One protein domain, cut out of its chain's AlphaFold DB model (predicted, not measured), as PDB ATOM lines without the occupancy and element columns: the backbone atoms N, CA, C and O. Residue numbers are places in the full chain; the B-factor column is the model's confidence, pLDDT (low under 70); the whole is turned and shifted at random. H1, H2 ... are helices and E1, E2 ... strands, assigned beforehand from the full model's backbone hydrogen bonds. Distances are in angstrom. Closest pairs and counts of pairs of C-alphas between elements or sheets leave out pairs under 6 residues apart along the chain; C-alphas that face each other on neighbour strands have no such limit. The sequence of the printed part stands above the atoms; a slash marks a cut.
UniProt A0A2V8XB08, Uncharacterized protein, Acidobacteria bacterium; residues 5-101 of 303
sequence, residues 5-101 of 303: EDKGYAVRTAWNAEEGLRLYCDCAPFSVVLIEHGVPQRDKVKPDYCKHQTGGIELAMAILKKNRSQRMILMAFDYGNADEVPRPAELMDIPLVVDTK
ATOM      1  N   GLU A   5      29.476 -25.802  -1.702       82.38
ATOM      2  CA  GLU A   5      28.965 -26.029  -3.055       82.38
ATOM      3  C   GLU A   5      27.983 -24.932  -3.480       82.38
ATOM      4  O   GLU A   5      28.153 -24.353  -4.554       82.38
ATOM      5  N   ASP A   6      27.069 -24.521  -2.591       79.19
ATOM      6  CA  ASP A   6      26.152 -23.388  -2.827       79.19
ATOM      7  C   ASP A   6      26.904 -22.071  -3.105       79.19
ATOM      8  O   ASP A   6      26.401 -21.159  -3.763       79.19
ATOM      9  N   LYS A   7      28.155 -21.970  -2.638       71.56
ATOM     10  CA  LYS A   7      29.052 -20.818  -2.852       71.56
ATOM     11  C   LYS A   7      29.938 -20.961  -4.093       71.56
ATOM     12  O   LYS A   7      30.865 -20.155  -4.285       71.56
ATOM     13  N   GLY A   8      29.666 -21.965  -4.925       80.12
ATOM     14  CA  GLY A   8      30.337 -22.237  -6.191       80.12
ATOM     15  C   GLY A   8      31.708 -22.897  -6.048       80.12
ATOM     16  O   GLY A   8      32.537 -22.754  -6.945       80.12
ATOM     17  N   TYR A   9      31.994 -23.554  -4.920       83.06
ATOM     18  CA  TYR A   9      33.197 -24.379  -4.794       83.06
ATOM     19  C   TYR A   9      32.916 -25.802  -5.276       83.06
ATOM     20  O   TYR A   9      31.926 -26.406  -4.881       83.06
ATOM     21  N   ALA A  10      33.827 -26.363  -6.071       88.31
ATOM     22  CA  ALA A  10      33.884 -27.804  -6.274       88.31
ATOM     23  C   ALA A  10      34.566 -28.430  -5.050       88.31
ATOM     24  O   ALA A  10      35.749 -28.174  -4.806       88.31
ATOM     25  N   VAL A  11      33.818 -29.200  -4.263       89.94
ATOM     26  CA  VAL A  11      34.297 -29.779  -3.005       89.94
ATOM     27  C   VAL A  11      34.583 -31.262  -3.205       89.94
ATOM     28  O   VAL A  11      33.817 -31.982  -3.837       89.94
ATOM     29  N   ARG A  12      35.712 -31.725  -2.669       89.50
ATOM     30  CA  ARG A  12      36.013 -33.149  -2.518       89.50
ATOM     31  C   ARG A  12      36.321 -33.395  -1.051       89.50
ATOM     32  O   ARG A  12      37.130 -32.668  -0.475       89.50
ATOM     33  N   THR A  13      35.658 -34.375  -0.457       89.25
ATOM     34  CA  THR A  13      35.803 -34.726   0.957       89.25
ATOM     35  C   THR A  13      36.487 -36.081   1.091       89.25
ATOM     36  O   THR A  13      36.377 -36.931   0.211       89.25
ATOM     37  N   ALA A  14      37.215 -36.259   2.186       87.06
ATOM     38  CA  ALA A  14      37.806 -37.525   2.592       87.06
ATOM     39  C   ALA A  14      37.576 -37.690   4.095       87.06
ATOM     40  O   ALA A  14      37.615 -36.702   4.831       87.06
ATOM     41  N   TRP A  15      37.331 -38.917   4.546       82.06
ATOM     42  CA  TRP A  15      36.926 -39.200   5.928       82.06
ATOM     43  C   TRP A  15      38.099 -39.542   6.846       82.06
ATOM     44  O   TRP A  15      37.932 -39.679   8.055       82.06
ATOM     45  N   ASN A  16      39.291 -39.732   6.281       83.62
ATOM     46  CA  ASN A  16      40.506 -40.034   7.026       83.62
ATOM     47  C   ASN A  16      41.757 -39.558   6.271       83.62
ATOM     48  O   ASN A  16      41.695 -39.173   5.104       83.62
ATOM     49  N   ALA A  17      42.902 -39.591   6.953       84.88
ATOM     50  CA  ALA A  17      44.169 -39.089   6.430       84.88
ATOM     51  C   ALA A  17      44.691 -39.864   5.211       84.88
ATOM     52  O   ALA A  17      45.241 -39.255   4.298       84.88
ATOM     53  N   GLU A  18      44.504 -41.185   5.171       88.00
ATOM     54  CA  GLU A  18      44.955 -42.027   4.058       88.00
ATOM     55  C   GLU A  18      44.154 -41.725   2.786       88.00
ATOM     56  O   GLU A  18      44.728 -41.432   1.734       88.00
ATOM     57  N   GLU A  19      42.825 -41.703   2.905       89.44
ATOM     58  CA  GLU A  19      41.923 -41.298   1.828       89.44
ATOM     59  C   GLU A  19      42.199 -39.853   1.395       89.44
ATOM     60  O   GLU A  19      42.270 -39.575   0.201       89.44
ATOM     61  N   GLY A  20      42.427 -38.944   2.347       89.94
ATOM     62  CA  GLY A  20      42.749 -37.546   2.074       89.94
ATOM     63  C   GLY A  20      44.060 -37.379   1.310       89.94
ATOM     64  O   GLY A  20      44.120 -36.606   0.352       89.94
ATOM     65  N   LEU A  21      45.100 -38.133   1.673       91.50
ATOM     66  CA  LEU A  21      46.388 -38.094   0.985       91.50
ATOM     67  C   LEU A  21      46.287 -38.695  -0.419       91.50
ATOM     68  O   LEU A  21      46.863 -38.144  -1.362       91.50
ATOM     69  N   ARG A  22      45.538 -39.791  -0.573       93.06
ATOM     70  CA  ARG A  22      45.261 -40.395  -1.878       93.06
ATOM     71  C   ARG A  22      44.498 -39.425  -2.774       93.06
ATOM     72  O   ARG A  22      44.950 -39.135  -3.876       93.06
ATOM     73  N   LEU A  23      43.409 -38.848  -2.269       93.44
ATOM     74  CA  LEU A  23      42.623 -37.826  -2.958       93.44
ATOM     75  C   LEU A  23      43.495 -36.633  -3.365       93.44
ATOM     76  O   LEU A  23      43.388 -36.145  -4.491       93.44
ATOM     77  N   TYR A  24      44.384 -36.184  -2.473       94.00
ATOM     78  CA  TYR A  24      45.342 -35.128  -2.781       94.00
ATOM     79  C   TYR A  24      46.260 -35.521  -3.943       94.00
ATOM     80  O   TYR A  24      46.475 -34.731  -4.857       94.00
ATOM     81  N   CYS A  25      46.793 -36.741  -3.936       92.38
ATOM     82  CA  CYS A  25      47.676 -37.221  -4.993       92.38
ATOM     83  C   CYS A  25      46.965 -37.382  -6.341       92.38
ATOM     84  O   CYS A  25      47.549 -37.014  -7.358       92.38
ATOM     85  N   ASP A  26      45.727 -37.869  -6.333       93.50
ATOM     86  CA  ASP A  26      44.967 -38.186  -7.544       93.50
ATOM     87  C   ASP A  26      44.352 -36.933  -8.193       93.50
ATOM     88  O   ASP A  26      44.195 -36.875  -9.411       93.50
ATOM     89  N   CYS A  27      43.981 -35.930  -7.389       90.38
ATOM     90  CA  CYS A  27      43.192 -34.779  -7.843       90.38
ATOM     91  C   CYS A  27      43.896 -33.419  -7.712       90.38
ATOM     92  O   CYS A  27      43.295 -32.404  -8.070       90.38
ATOM     93  N   ALA A  28      45.125 -33.352  -7.188       86.19
ATOM     94  CA  ALA A  28      45.877 -32.097  -7.151       86.19
ATOM     95  C   ALA A  28      46.070 -31.506  -8.567       86.19
ATOM     96  O   ALA A  28      46.200 -32.256  -9.536       86.19
ATOM     97  N   PRO A  29      46.163 -30.169  -8.699       86.75
ATOM     98  CA  PRO A  29      46.256 -29.180  -7.622       86.75
ATOM     99  C   PRO A  29      44.899 -28.735  -7.050       86.75
ATOM    100  O   PRO A  29      43.934 -28.516  -7.777       86.75
ATOM    101  N   PHE A  30      44.862 -28.508  -5.733       91.31
ATOM    102  CA  PHE A  30      43.717 -27.906  -5.047       91.31
ATOM    103  C   PHE A  30      43.942 -26.411  -4.813       91.31
ATOM    104  O   PHE A  30      45.011 -25.997  -4.366       91.31
ATOM    105  N   SER A  31      42.899 -25.605  -5.022       89.31
ATOM    106  CA  SER A  31      42.891 -24.171  -4.693       89.31
ATOM    107  C   SER A  31      43.197 -23.889  -3.219       89.31
ATOM    108  O   SER A  31      43.927 -22.951  -2.893       89.31
ATOM    109  N   VAL A  32      42.616 -24.701  -2.337       91.62
ATOM    110  CA  VAL A  32      42.813 -24.703  -0.889       91.62
ATOM    111  C   VAL A  32      42.442 -26.092  -0.374       91.62
ATOM    112  O   VAL A  32      41.502 -26.697  -0.889       91.62
ATOM    113  N   VAL A  33      43.169 -26.596   0.620       93.06
ATOM    114  CA  VAL A  33      42.820 -27.828   1.339       93.06
ATOM    115  C   VAL A  33      42.383 -27.450   2.750       93.06
ATOM    116  O   VAL A  33      43.099 -26.735   3.451       93.06
ATOM    117  N   LEU A  34      41.196 -27.897   3.151       91.25
ATOM    118  CA  LEU A  34      40.696 -27.740   4.512       91.25
ATOM    119  C   LEU A  34      40.990 -29.031   5.270       91.25
ATOM    120  O   LEU A  34      40.622 -30.103   4.796       91.25
ATOM    121  N   ILE A  35      41.667 -28.930   6.410       90.56
ATOM    122  CA  ILE A  35      42.063 -30.094   7.203       90.56
ATOM    123  C   ILE A  35      41.510 -29.921   8.605       90.56
ATOM    124  O   ILE A  35      41.846 -28.961   9.297       90.56
ATOM    125  N   GLU A  36      40.657 -30.851   9.014       86.31
ATOM    126  CA  GLU A  36      40.214 -30.935  10.396       86.31
ATOM    127  C   GLU A  36      41.394 -31.337  11.283       86.31
ATOM    128  O   GLU A  36      42.074 -32.342  11.067       86.31
ATOM    129  N   HIS A  37      41.681 -30.478  12.249       75.00
ATOM    130  CA  HIS A  37      42.731 -30.644  13.225       75.00
ATOM    131  C   HIS A  37      42.162 -31.441  14.400       75.00
ATOM    132  O   HIS A  37      41.548 -30.872  15.297       75.00
ATOM    133  N   GLY A  38      42.346 -32.760  14.368       65.25
ATOM    134  CA  GLY A  38      41.953 -33.648  15.462       65.25
ATOM    135  C   GLY A  38      43.095 -33.864  16.456       65.25
ATOM    136  O   GLY A  38      44.206 -34.183  16.038       65.25
ATOM    137  N   VAL A  39      42.824 -33.724  17.762       56.97
ATOM    138  CA  VAL A  39      43.640 -34.237  18.889       56.97
ATOM    139  C   VAL A  39      42.702 -34.466  20.104       56.97
ATOM    140  O   VAL A  39      41.774 -33.683  20.293       56.97
ATOM    141  N   PRO A  40      42.869 -35.538  20.915       49.47
ATOM    142  CA  PRO A  40      41.829 -36.019  21.834       49.47
ATOM    143  C   PRO A  40      41.609 -35.136  23.070       49.47
ATOM    144  O   PRO A  40      42.555 -34.660  23.701       49.47
ATOM    145  N   GLN A  41      40.342 -35.017  23.473       45.19
ATOM    146  CA  GLN A  41      39.911 -34.409  24.732       45.19
ATOM    147  C   GLN A  41      40.512 -35.167  25.930       45.19
ATOM    148  O   GLN A  41      40.246 -36.353  26.130       45.19
ATOM    149  N   ARG A  42      41.315 -34.482  26.754       45.78
ATOM    150  CA  ARG A  42      41.681 -34.969  28.090       45.78
ATOM    151  C   ARG A  42      40.516 -34.693  29.051       45.78
ATOM    152  O   ARG A  42      40.289 -33.544  29.408       45.78
ATOM    153  N   ASP A  43      39.858 -35.776  29.477       43.91
ATOM    154  CA  ASP A  43      39.058 -35.936  30.711       43.91
ATOM    155  C   ASP A  43      37.630 -35.322  30.710       43.91
ATOM    156  O   ASP A  43      37.455 -34.127  30.523       43.91
ATOM    157  N   LYS A  44      36.508 -36.030  30.967       42.84
ATOM    158  CA  LYS A  44      36.243 -37.144  31.912       42.84
ATOM    159  C   LYS A  44      35.043 -38.043  31.521       42.84
ATOM    160  O   LYS A  44      34.208 -38.365  32.367       42.84
ATOM    161  N   VAL A  45      34.925 -38.484  30.273       45.56
ATOM    162  CA  VAL A  45      34.028 -39.607  29.922       45.56
ATOM    163  C   VAL A  45      34.818 -40.561  29.034       45.56
ATOM    164  O   VAL A  45      35.566 -40.103  28.178       45.56
ATOM    165  N   LYS A  46      34.738 -41.865  29.338       40.78
ATOM    166  CA  LYS A  46      35.601 -42.943  28.823       40.78
ATOM    167  C   LYS A  46      36.048 -42.720  27.365       40.78
ATOM    168  O   LYS A  46      35.175 -42.607  26.506       40.78
ATOM    169  N   PRO A  47      37.362 -42.742  27.075       44.38
ATOM    170  CA  PRO A  47      37.838 -42.778  25.702       44.38
ATOM    171  C   PRO A  47      37.371 -44.082  25.054       44.38
ATOM    172  O   PRO A  47      37.523 -45.162  25.633       44.38
ATOM    173  N   ASP A  48      36.797 -43.982  23.861       42.50
ATOM    174  CA  ASP A  48      36.687 -45.134  22.980       42.50
ATOM    175  C   ASP A  48      38.097 -45.430  22.444       42.50
ATOM    176  O   ASP A  48      38.737 -44.580  21.823       42.50
ATOM    177  N   TYR A  49      38.624 -46.614  22.750       38.81
ATOM    178  CA  TYR A  49      40.019 -47.018  22.530       38.81
ATOM    179  C   TYR A  49      40.354 -47.302  21.047       38.81
ATOM    180  O   TYR A  49      41.328 -47.988  20.743       38.81
ATOM    181  N   CYS A  50      39.586 -46.746  20.103       39.00
ATOM    182  CA  CYS A  50      39.717 -46.981  18.666       39.00
ATOM    183  C   CYS A  50      39.853 -45.677  17.856       39.00
ATOM    184  O   CYS A  50      38.972 -45.350  17.069       39.00
ATOM    185  N   LYS A  51      40.984 -44.970  18.016       43.97
ATOM    186  CA  LYS A  51      41.806 -44.308  16.964       43.97
ATOM    187  C   LYS A  51      42.417 -42.989  17.444       43.97
ATOM    188  O   LYS A  51      41.733 -42.022  17.755       43.97
ATOM    189  N   HIS A  52      43.743 -42.952  17.397       41.88
ATOM    190  CA  HIS A  52      44.555 -41.744  17.413       41.88
ATOM    191  C   HIS A  52      44.085 -40.817  16.279       41.88
ATOM    192  O   HIS A  52      44.289 -41.131  15.110       41.88
ATOM    193  N   GLN A  53      43.438 -39.692  16.584       52.62
ATOM    194  CA  GLN A  53      43.019 -38.727  15.557       52.62
ATOM    195  C   GLN A  53      44.158 -37.773  15.142       52.62
ATOM    196  O   GLN A  53      43.907 -36.642  14.762       52.62
ATOM    197  N   THR A  54      45.419 -38.223  15.141       55.97
ATOM    198  CA  THR A  54      46.575 -37.455  14.616       55.97
ATOM    199  C   THR A  54      46.544 -37.273  13.094       55.97
ATOM    200  O   THR A  54      47.363 -36.539  12.535       55.97
ATOM    201  N   GLY A  55      45.577 -37.898  12.416       73.38
ATOM    202  CA  GLY A  55      45.492 -37.950  10.961       73.38
ATOM    203  C   GLY A  55      45.470 -36.581  10.276       73.38
ATOM    204  O   GLY A  55      46.050 -36.438   9.204       73.38
ATOM    205  N   GLY A  56      44.871 -35.556  10.889       84.25
ATOM    206  CA  GLY A  56      44.869 -34.202  10.322       84.25
ATOM    207  C   GLY A  56      46.273 -33.588  10.246       84.25
ATOM    208  O   GLY A  56      46.682 -33.080   9.202       84.25
ATOM    209  N   ILE A  57      47.045 -33.683  11.335       86.56
ATOM    210  CA  ILE A  57      48.424 -33.170  11.398       86.56
ATOM    211  C   ILE A  57      49.325 -33.957  10.443       86.56
ATOM    212  O   ILE A  57      50.084 -33.362   9.677       86.56
ATOM    213  N   GLU A  58      49.217 -35.286  10.455       88.00
ATOM    214  CA  GLU A  58      49.991 -36.165   9.576       88.00
ATOM    215  C   GLU A  58      49.706 -35.874   8.096       88.00
ATOM    216  O   GLU A  58      50.642 -35.729   7.305       88.00
ATOM    217  N   LEU A  59      48.430 -35.699   7.732       90.88
ATOM    218  CA  LEU A  59      48.022 -35.315   6.383       90.88
ATOM    219  C   LEU A  59      48.591 -33.946   5.987       90.88
ATOM    220  O   LEU A  59      49.150 -33.814   4.898       90.88
ATOM    221  N   ALA A  60      48.494 -32.939   6.861       92.06
ATOM    222  CA  ALA A  60      49.017 -31.600   6.587       92.06
ATOM    223  C   ALA A  60      50.538 -31.620   6.353       92.06
ATOM    224  O   ALA A  60      51.031 -31.041   5.382       92.06
ATOM    225  N   MET A  61      51.281 -32.347   7.193       91.88
ATOM    226  CA  MET A  61      52.729 -32.528   7.053       91.88
ATOM    227  C   MET A  61      53.096 -33.287   5.772       91.88
ATOM    228  O   MET A  61      54.034 -32.901   5.067       91.88
ATOM    229  N   ALA A  62      52.345 -34.339   5.427       93.12
ATOM    230  CA  ALA A  62      52.551 -35.096   4.195       93.12
ATOM    231  C   ALA A  62      52.323 -34.229   2.946       93.12
ATOM    232  O   ALA A  62      53.136 -34.253   2.016       93.12
ATOM    233  N   ILE A  63      51.265 -33.412   2.947       94.19
ATOM    234  CA  ILE A  63      50.982 -32.454   1.875       94.19
ATOM    235  C   ILE A  63      52.107 -31.420   1.764       94.19
ATOM    236  O   ILE A  63      52.617 -31.233   0.661       94.19
ATOM    237  N   LEU A  64      52.563 -30.809   2.868       92.69
ATOM    238  CA  LEU A  64      53.676 -29.843   2.843       92.69
ATOM    239  C   LEU A  64      54.962 -30.431   2.272       92.69
ATOM    240  O   LEU A  64      55.659 -29.775   1.495       92.69
ATOM    241  N   LYS A  65      55.287 -31.670   2.651       93.38
ATOM    242  CA  LYS A  65      56.474 -32.367   2.147       93.38
ATOM    243  C   LYS A  65      56.410 -32.555   0.631       93.38
ATOM    244  O   LYS A  65      57.442 -32.480  -0.031       93.38
ATOM    245  N   LYS A  66      55.210 -32.781   0.086       92.50
ATOM    246  CA  LYS A  66      54.975 -32.975  -1.351       92.50
ATOM    247  C   LYS A  66      54.862 -31.654  -2.116       92.50
ATOM    248  O   LYS A  66      55.344 -31.562  -3.241       92.50
ATOM    249  N   ASN A  67      54.223 -30.646  -1.530       92.56
ATOM    250  CA  ASN A  67      54.003 -29.336  -2.125       92.56
ATOM    251  C   ASN A  67      53.985 -28.242  -1.047       92.56
ATOM    252  O   ASN A  67      52.956 -27.970  -0.427       92.56
ATOM    253  N   ARG A  68      55.119 -27.550  -0.885       90.75
ATOM    254  CA  ARG A  68      55.257 -26.450   0.083       90.75
ATOM    255  C   ARG A  68      54.401 -25.225  -0.231       90.75
ATOM    256  O   ARG A  68      54.151 -24.425   0.661       90.75
ATOM    257  N   SER A  69      53.957 -25.069  -1.475       89.56
ATOM    258  CA  SER A  69      53.112 -23.949  -1.898       89.56
ATOM    259  C   SER A  69      51.617 -24.269  -1.813       89.56
ATOM    260  O   SER A  69      50.792 -23.415  -2.143       89.56
ATOM    261  N   GLN A  70      51.237 -25.481  -1.382       92.81
ATOM    262  CA  GLN A  70      49.835 -25.836  -1.209       92.81
ATOM    263  C   GLN A  70      49.203 -24.967  -0.122       92.81
ATOM    264  O   GLN A  70      49.581 -25.019   1.046       92.81
ATOM    265  N   ARG A  71      48.173 -24.208  -0.497       92.06
ATOM    266  CA  ARG A  71      47.379 -23.458   0.475       92.06
ATOM    267  C   ARG A  71      46.547 -24.417   1.308       92.06
ATOM    268  O   ARG A  71      45.796 -25.222   0.748       92.06
ATOM    269  N   MET A  72      46.661 -24.292   2.623       93.25
ATOM    270  CA  MET A  72      45.913 -25.080   3.593       93.25
ATOM    271  C   MET A  72      45.255 -24.174   4.630       93.25
ATOM    272  O   MET A  72      45.729 -23.066   4.881       93.25
ATOM    273  N   ILE A  73      44.159 -24.649   5.213       91.44
ATOM    274  CA  ILE A  73      43.532 -24.065   6.399       91.44
ATOM    275  C   ILE A  73      43.283 -25.209   7.377       91.44
ATOM    276  O   ILE A  73      42.645 -26.202   7.017       91.44
ATOM    277  N   LEU A  74      43.783 -25.061   8.600       90.75
ATOM    278  CA  LEU A  74      43.514 -25.992   9.690       90.75
ATOM    279  C   LEU A  74      42.220 -25.580  10.394       90.75
ATOM    280  O   LEU A  74      42.008 -24.400  10.675       90.75
ATOM    281  N   MET A  75      41.356 -26.545  10.680       87.81
ATOM    282  CA  MET A  75      40.078 -26.336  11.356       87.81
ATOM    283  C   MET A  75      40.097 -27.082  12.685       87.81
ATOM    284  O   MET A  75      40.062 -28.303  12.693       87.81
ATOM    285  N   ALA A  76      40.172 -26.361  13.797       85.75
ATOM    286  CA  ALA A  76      40.247 -26.921  15.144       85.75
ATOM    287  C   ALA A  76      39.010 -26.493  15.942       85.75
ATOM    288  O   ALA A  76      39.101 -25.713  16.886       85.75
ATOM    289  N   PHE A  77      37.835 -26.945  15.505       78.81
ATOM    290  CA  PHE A  77      36.550 -26.500  16.054       78.81
ATOM    291  C   PHE A  77      36.297 -26.936  17.503       78.81
ATOM    292  O   PHE A  77      35.455 -26.341  18.172       78.81
ATOM    293  N   ASP A  78      37.040 -27.930  17.988       76.88
ATOM    294  CA  ASP A  78      36.967 -28.407  19.374       76.88
ATOM    295  C   ASP A  78      37.682 -27.485  20.376       76.88
ATOM    296  O   ASP A  78      37.591 -27.691  21.586       76.88
ATOM    297  N   TYR A  79      38.390 -26.461  19.890       75.94
ATOM    298  CA  TYR A  79      39.183 -25.554  20.714       75.94
ATOM    299  C   TYR A  79      38.501 -24.197  20.880       75.94
ATOM    300  O   TYR A  79      37.947 -23.632  19.939       75.94
ATOM    301  N   GLY A  80      38.582 -23.639  22.091       74.25
ATOM    302  CA  GLY A  80      38.066 -22.299  22.382       74.25
ATOM    303  C   GLY A  80      38.988 -21.179  21.890       74.25
ATOM    304  O   GLY A  80      38.513 -20.091  21.560       74.25
ATOM    305  N   ASN A  81      40.296 -21.444  21.820       79.62
ATOM    306  CA  ASN A  81      41.317 -20.488  21.397       79.62
ATOM    307  C   ASN A  81      42.354 -21.148  20.469       79.62
ATOM    308  O   ASN A  81      42.752 -22.291  20.667       79.62
ATOM    309  N   ALA A  82      42.815 -20.397  19.467       81.12
ATOM    310  CA  ALA A  82      43.881 -20.781  18.548       81.12
ATOM    311  C   ALA A  82      45.222 -21.071  19.249       81.12
ATOM    312  O   ALA A  82      45.965 -21.936  18.784       81.12
ATOM    313  N   ASP A  83      45.518 -20.383  20.357       82.75
ATOM    314  CA  ASP A  83      46.767 -20.556  21.119       82.75
ATOM    315  C   ASP A  83      46.837 -21.908  21.850       82.75
ATOM    316  O   ASP A  83      47.916 -22.390  22.186       82.75
ATOM    317  N   GLU A  84      45.685 -22.536  22.083       82.62
ATOM    318  CA  GLU A  84      45.571 -23.830  22.763       82.62
ATOM    319  C   GLU A  84      45.734 -25.010  21.798       82.62
ATOM    320  O   GLU A  84      45.849 -26.154  22.238       82.62
ATOM    321  N   VAL A  85      45.739 -24.747  20.485       81.88
ATOM    322  CA  VAL A  85      45.781 -25.784  19.453       81.88
ATOM    323  C   VAL A  85      47.222 -26.273  19.269       81.88
ATOM    324  O   VAL A  85      48.059 -25.529  18.739       81.88
ATOM    325  N   PRO A  86      47.541 -27.523  19.655       82.88
ATOM    326  CA  PRO A  86      48.896 -28.047  19.587       82.88
ATOM    327  C   PRO A  86      49.304 -28.285  18.130       82.88
ATOM    328  O   PRO A  86      48.753 -29.142  17.440       82.88
ATOM    329  N   ARG A  87      50.302 -27.541  17.645       85.50
ATOM    330  CA  ARG A  87      50.787 -27.637  16.262       85.50
ATOM    331  C   ARG A  87      52.314 -27.741  16.212       85.50
ATOM    332  O   ARG A  87      52.988 -27.023  16.949       85.50
ATOM    333  N   PRO A  88      52.871 -28.602  15.339       87.38
ATOM    334  CA  PRO A  88      54.291 -28.575  15.000       87.38
ATOM    335  C   PRO A  88      54.712 -27.204  14.461       87.38
ATOM    336  O   PRO A  88      53.894 -26.496  13.864       87.38
ATOM    337  N   ALA A  89      55.991 -26.858  14.620       89.06
ATOM    338  CA  ALA A  89      56.542 -25.574  14.183       89.06
ATOM    339  C   ALA A  89      56.280 -25.304  12.689       89.06
ATOM    340  O   ALA A  89      55.985 -24.180  12.297       89.06
ATOM    341  N   GLU A  90      56.300 -26.353  11.869       90.12
ATOM    342  CA  GLU A  90      56.072 -26.305  10.426       90.12
ATOM    343  C   GLU A  90      54.634 -25.926  10.041       90.12
ATOM    344  O   GLU A  90      54.400 -25.477   8.919       90.12
ATOM    345  N   LEU A  91      53.666 -26.106  10.947       89.62
ATOM    346  CA  LEU A  91      52.254 -25.783  10.718       89.62
ATOM    347  C   LEU A  91      51.826 -24.466  11.384       89.62
ATOM    348  O   LEU A  91      50.648 -24.100  11.311       89.62
ATOM    349  N   MET A  92      52.746 -23.751  12.040       88.88
ATOM    350  CA  MET A  92      52.420 -22.518  12.768       88.88
ATOM    351  C   MET A  92      51.962 -21.392  11.837       88.88
ATOM    352  O   MET A  92      51.013 -20.682  12.172       88.88
ATOM    353  N   ASP A  93      52.560 -21.298  10.647       89.00
ATOM    354  CA  ASP A  93      52.233 -20.285   9.635       89.00
ATOM    355  C   ASP A  93      50.942 -20.592   8.855       89.00
ATOM    356  O   ASP A  93      50.430 -19.746   8.116       89.00
ATOM    357  N   ILE A  94      50.395 -21.804   9.000       90.38
ATOM    358  CA  ILE A  94      49.154 -22.183   8.325       90.38
ATOM    359  C   ILE A  94      47.972 -21.536   9.057       90.38
ATOM    360  O   ILE A  94      47.845 -21.696  10.276       90.38
ATOM    361  N   PRO A  95      47.062 -20.851   8.333       90.19
ATOM    362  CA  PRO A  95      45.857 -20.286   8.923       90.19
ATOM    363  C   PRO A  95      45.048 -21.331   9.693       90.19
ATOM    364  O   PRO A  95      44.750 -22.408   9.175       90.19
ATOM    365  N   LEU A  96      44.656 -20.970  10.911       88.94
ATOM    366  CA  LEU A  96      43.881 -21.799  11.821       88.94
ATOM    367  C   LEU A  96      42.513 -21.160  12.067       88.94
ATOM    368  O   LEU A  96      42.416 -19.954  12.302       88.94
ATOM    369  N   VAL A  97      41.462 -21.973  12.028       87.12
ATOM    370  CA  VAL A  97      40.092 -21.576  12.357       87.12
ATOM    371  C   VAL A  97      39.612 -22.414  13.533       87.12
ATOM    372  O   VAL A  97      39.534 -23.633  13.423       87.12
ATOM    373  N   VAL A  98      39.270 -21.750  14.636       82.12
ATOM    374  CA  VAL A  98      38.691 -22.378  15.841       82.12
ATOM    375  C   VAL A  98      37.189 -22.109  15.989       82.12
ATOM    376  O   VAL A  98      36.489 -22.796  16.718       82.12
ATOM    377  N   ASP A  99      36.651 -21.126  15.258       71.38
ATOM    378  CA  ASP A  99      35.245 -20.723  15.366       71.38
ATOM    379  C   ASP A  99      34.325 -21.532  14.433       71.38
ATOM    380  O   ASP A  99      34.434 -21.470  13.202       71.38
ATOM    381  N   THR A 100      33.354 -22.223  15.030       61.03
ATOM    382  CA  THR A 100      32.302 -23.000  14.350       61.03
ATOM    383  C   THR A 100      31.294 -22.135  13.592       61.03
ATOM    384  O   THR A 100      30.596 -22.629  12.704       61.03
ATOM    385  N   LYS A 101      31.222 -20.824  13.863       64.06
ATOM    386  CA  LYS A 101      30.252 -19.911  13.227       64.06
ATOM    387  C   LYS A 101      30.574 -19.567  11.768       64.06
ATOM    388  O   LYS A 101      29.894 -18.728  11.178       64.06
TER     389      LYS A 101
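This is residues 5 to 101 of the 303 residues of an uncharacterized protein of Acidobacteria bacterium (UniProt A0A2V8XB08). Little of this domain is regular structure: a small parallel sheet, E1 and E2, has H2 packed on it and H1 beside H2, amid long unnamed stretches. The loop of residues 42 to 50 sticks out. The printed part has 97 residues, in order H1, E1, H2, E2; named elements hold only 31, of mixed class. It is compact, radius of gyration of the C-alphas 14.1 A, spanning 41 by 32 by 27 A.

E1, residues 33 to 36, and E2, residues 72 to 75, are parallel at 23 degrees, with N 75 and O 35 2.8 A apart, within hydrogen-bond range. Residues 74 to 75 of E2 also pair, parallel, with residues 96 to 97. E1, H2, residues 55 to 66, and E2 form a strand-helix-strand unit, two parallel neighbour strands with a helix between them along the chain, its crossover right-handed. The closest C-alphas of E1 and H2, Glu 36 and Gly 56, are 5.7 A apart. H1, residues 17 to 27, touches H2, closest C-alphas Ala 17 and Gly 55 at 4.9 A. They run the same way at a shallow tilt of 35.0 degrees, only just short of steep. H1 and E2 are apart. In H1 and H2 every O i to N i+4 pair is within hydrogen-bond range.

H1 spans 14.9 A from C-alpha 17 at (44.169, -39.089, 6.430); H2 spans 16.3 A. E1 spans 9.9 A; E2, 9.8 A, ends at C-alpha 75, (40.078, -26.336, 11.356).

The printed part has no cut. The link E1 to H2 is long, 18 residues. The pLDDT is under 70 at residues 38 to 54 and 100 to 101.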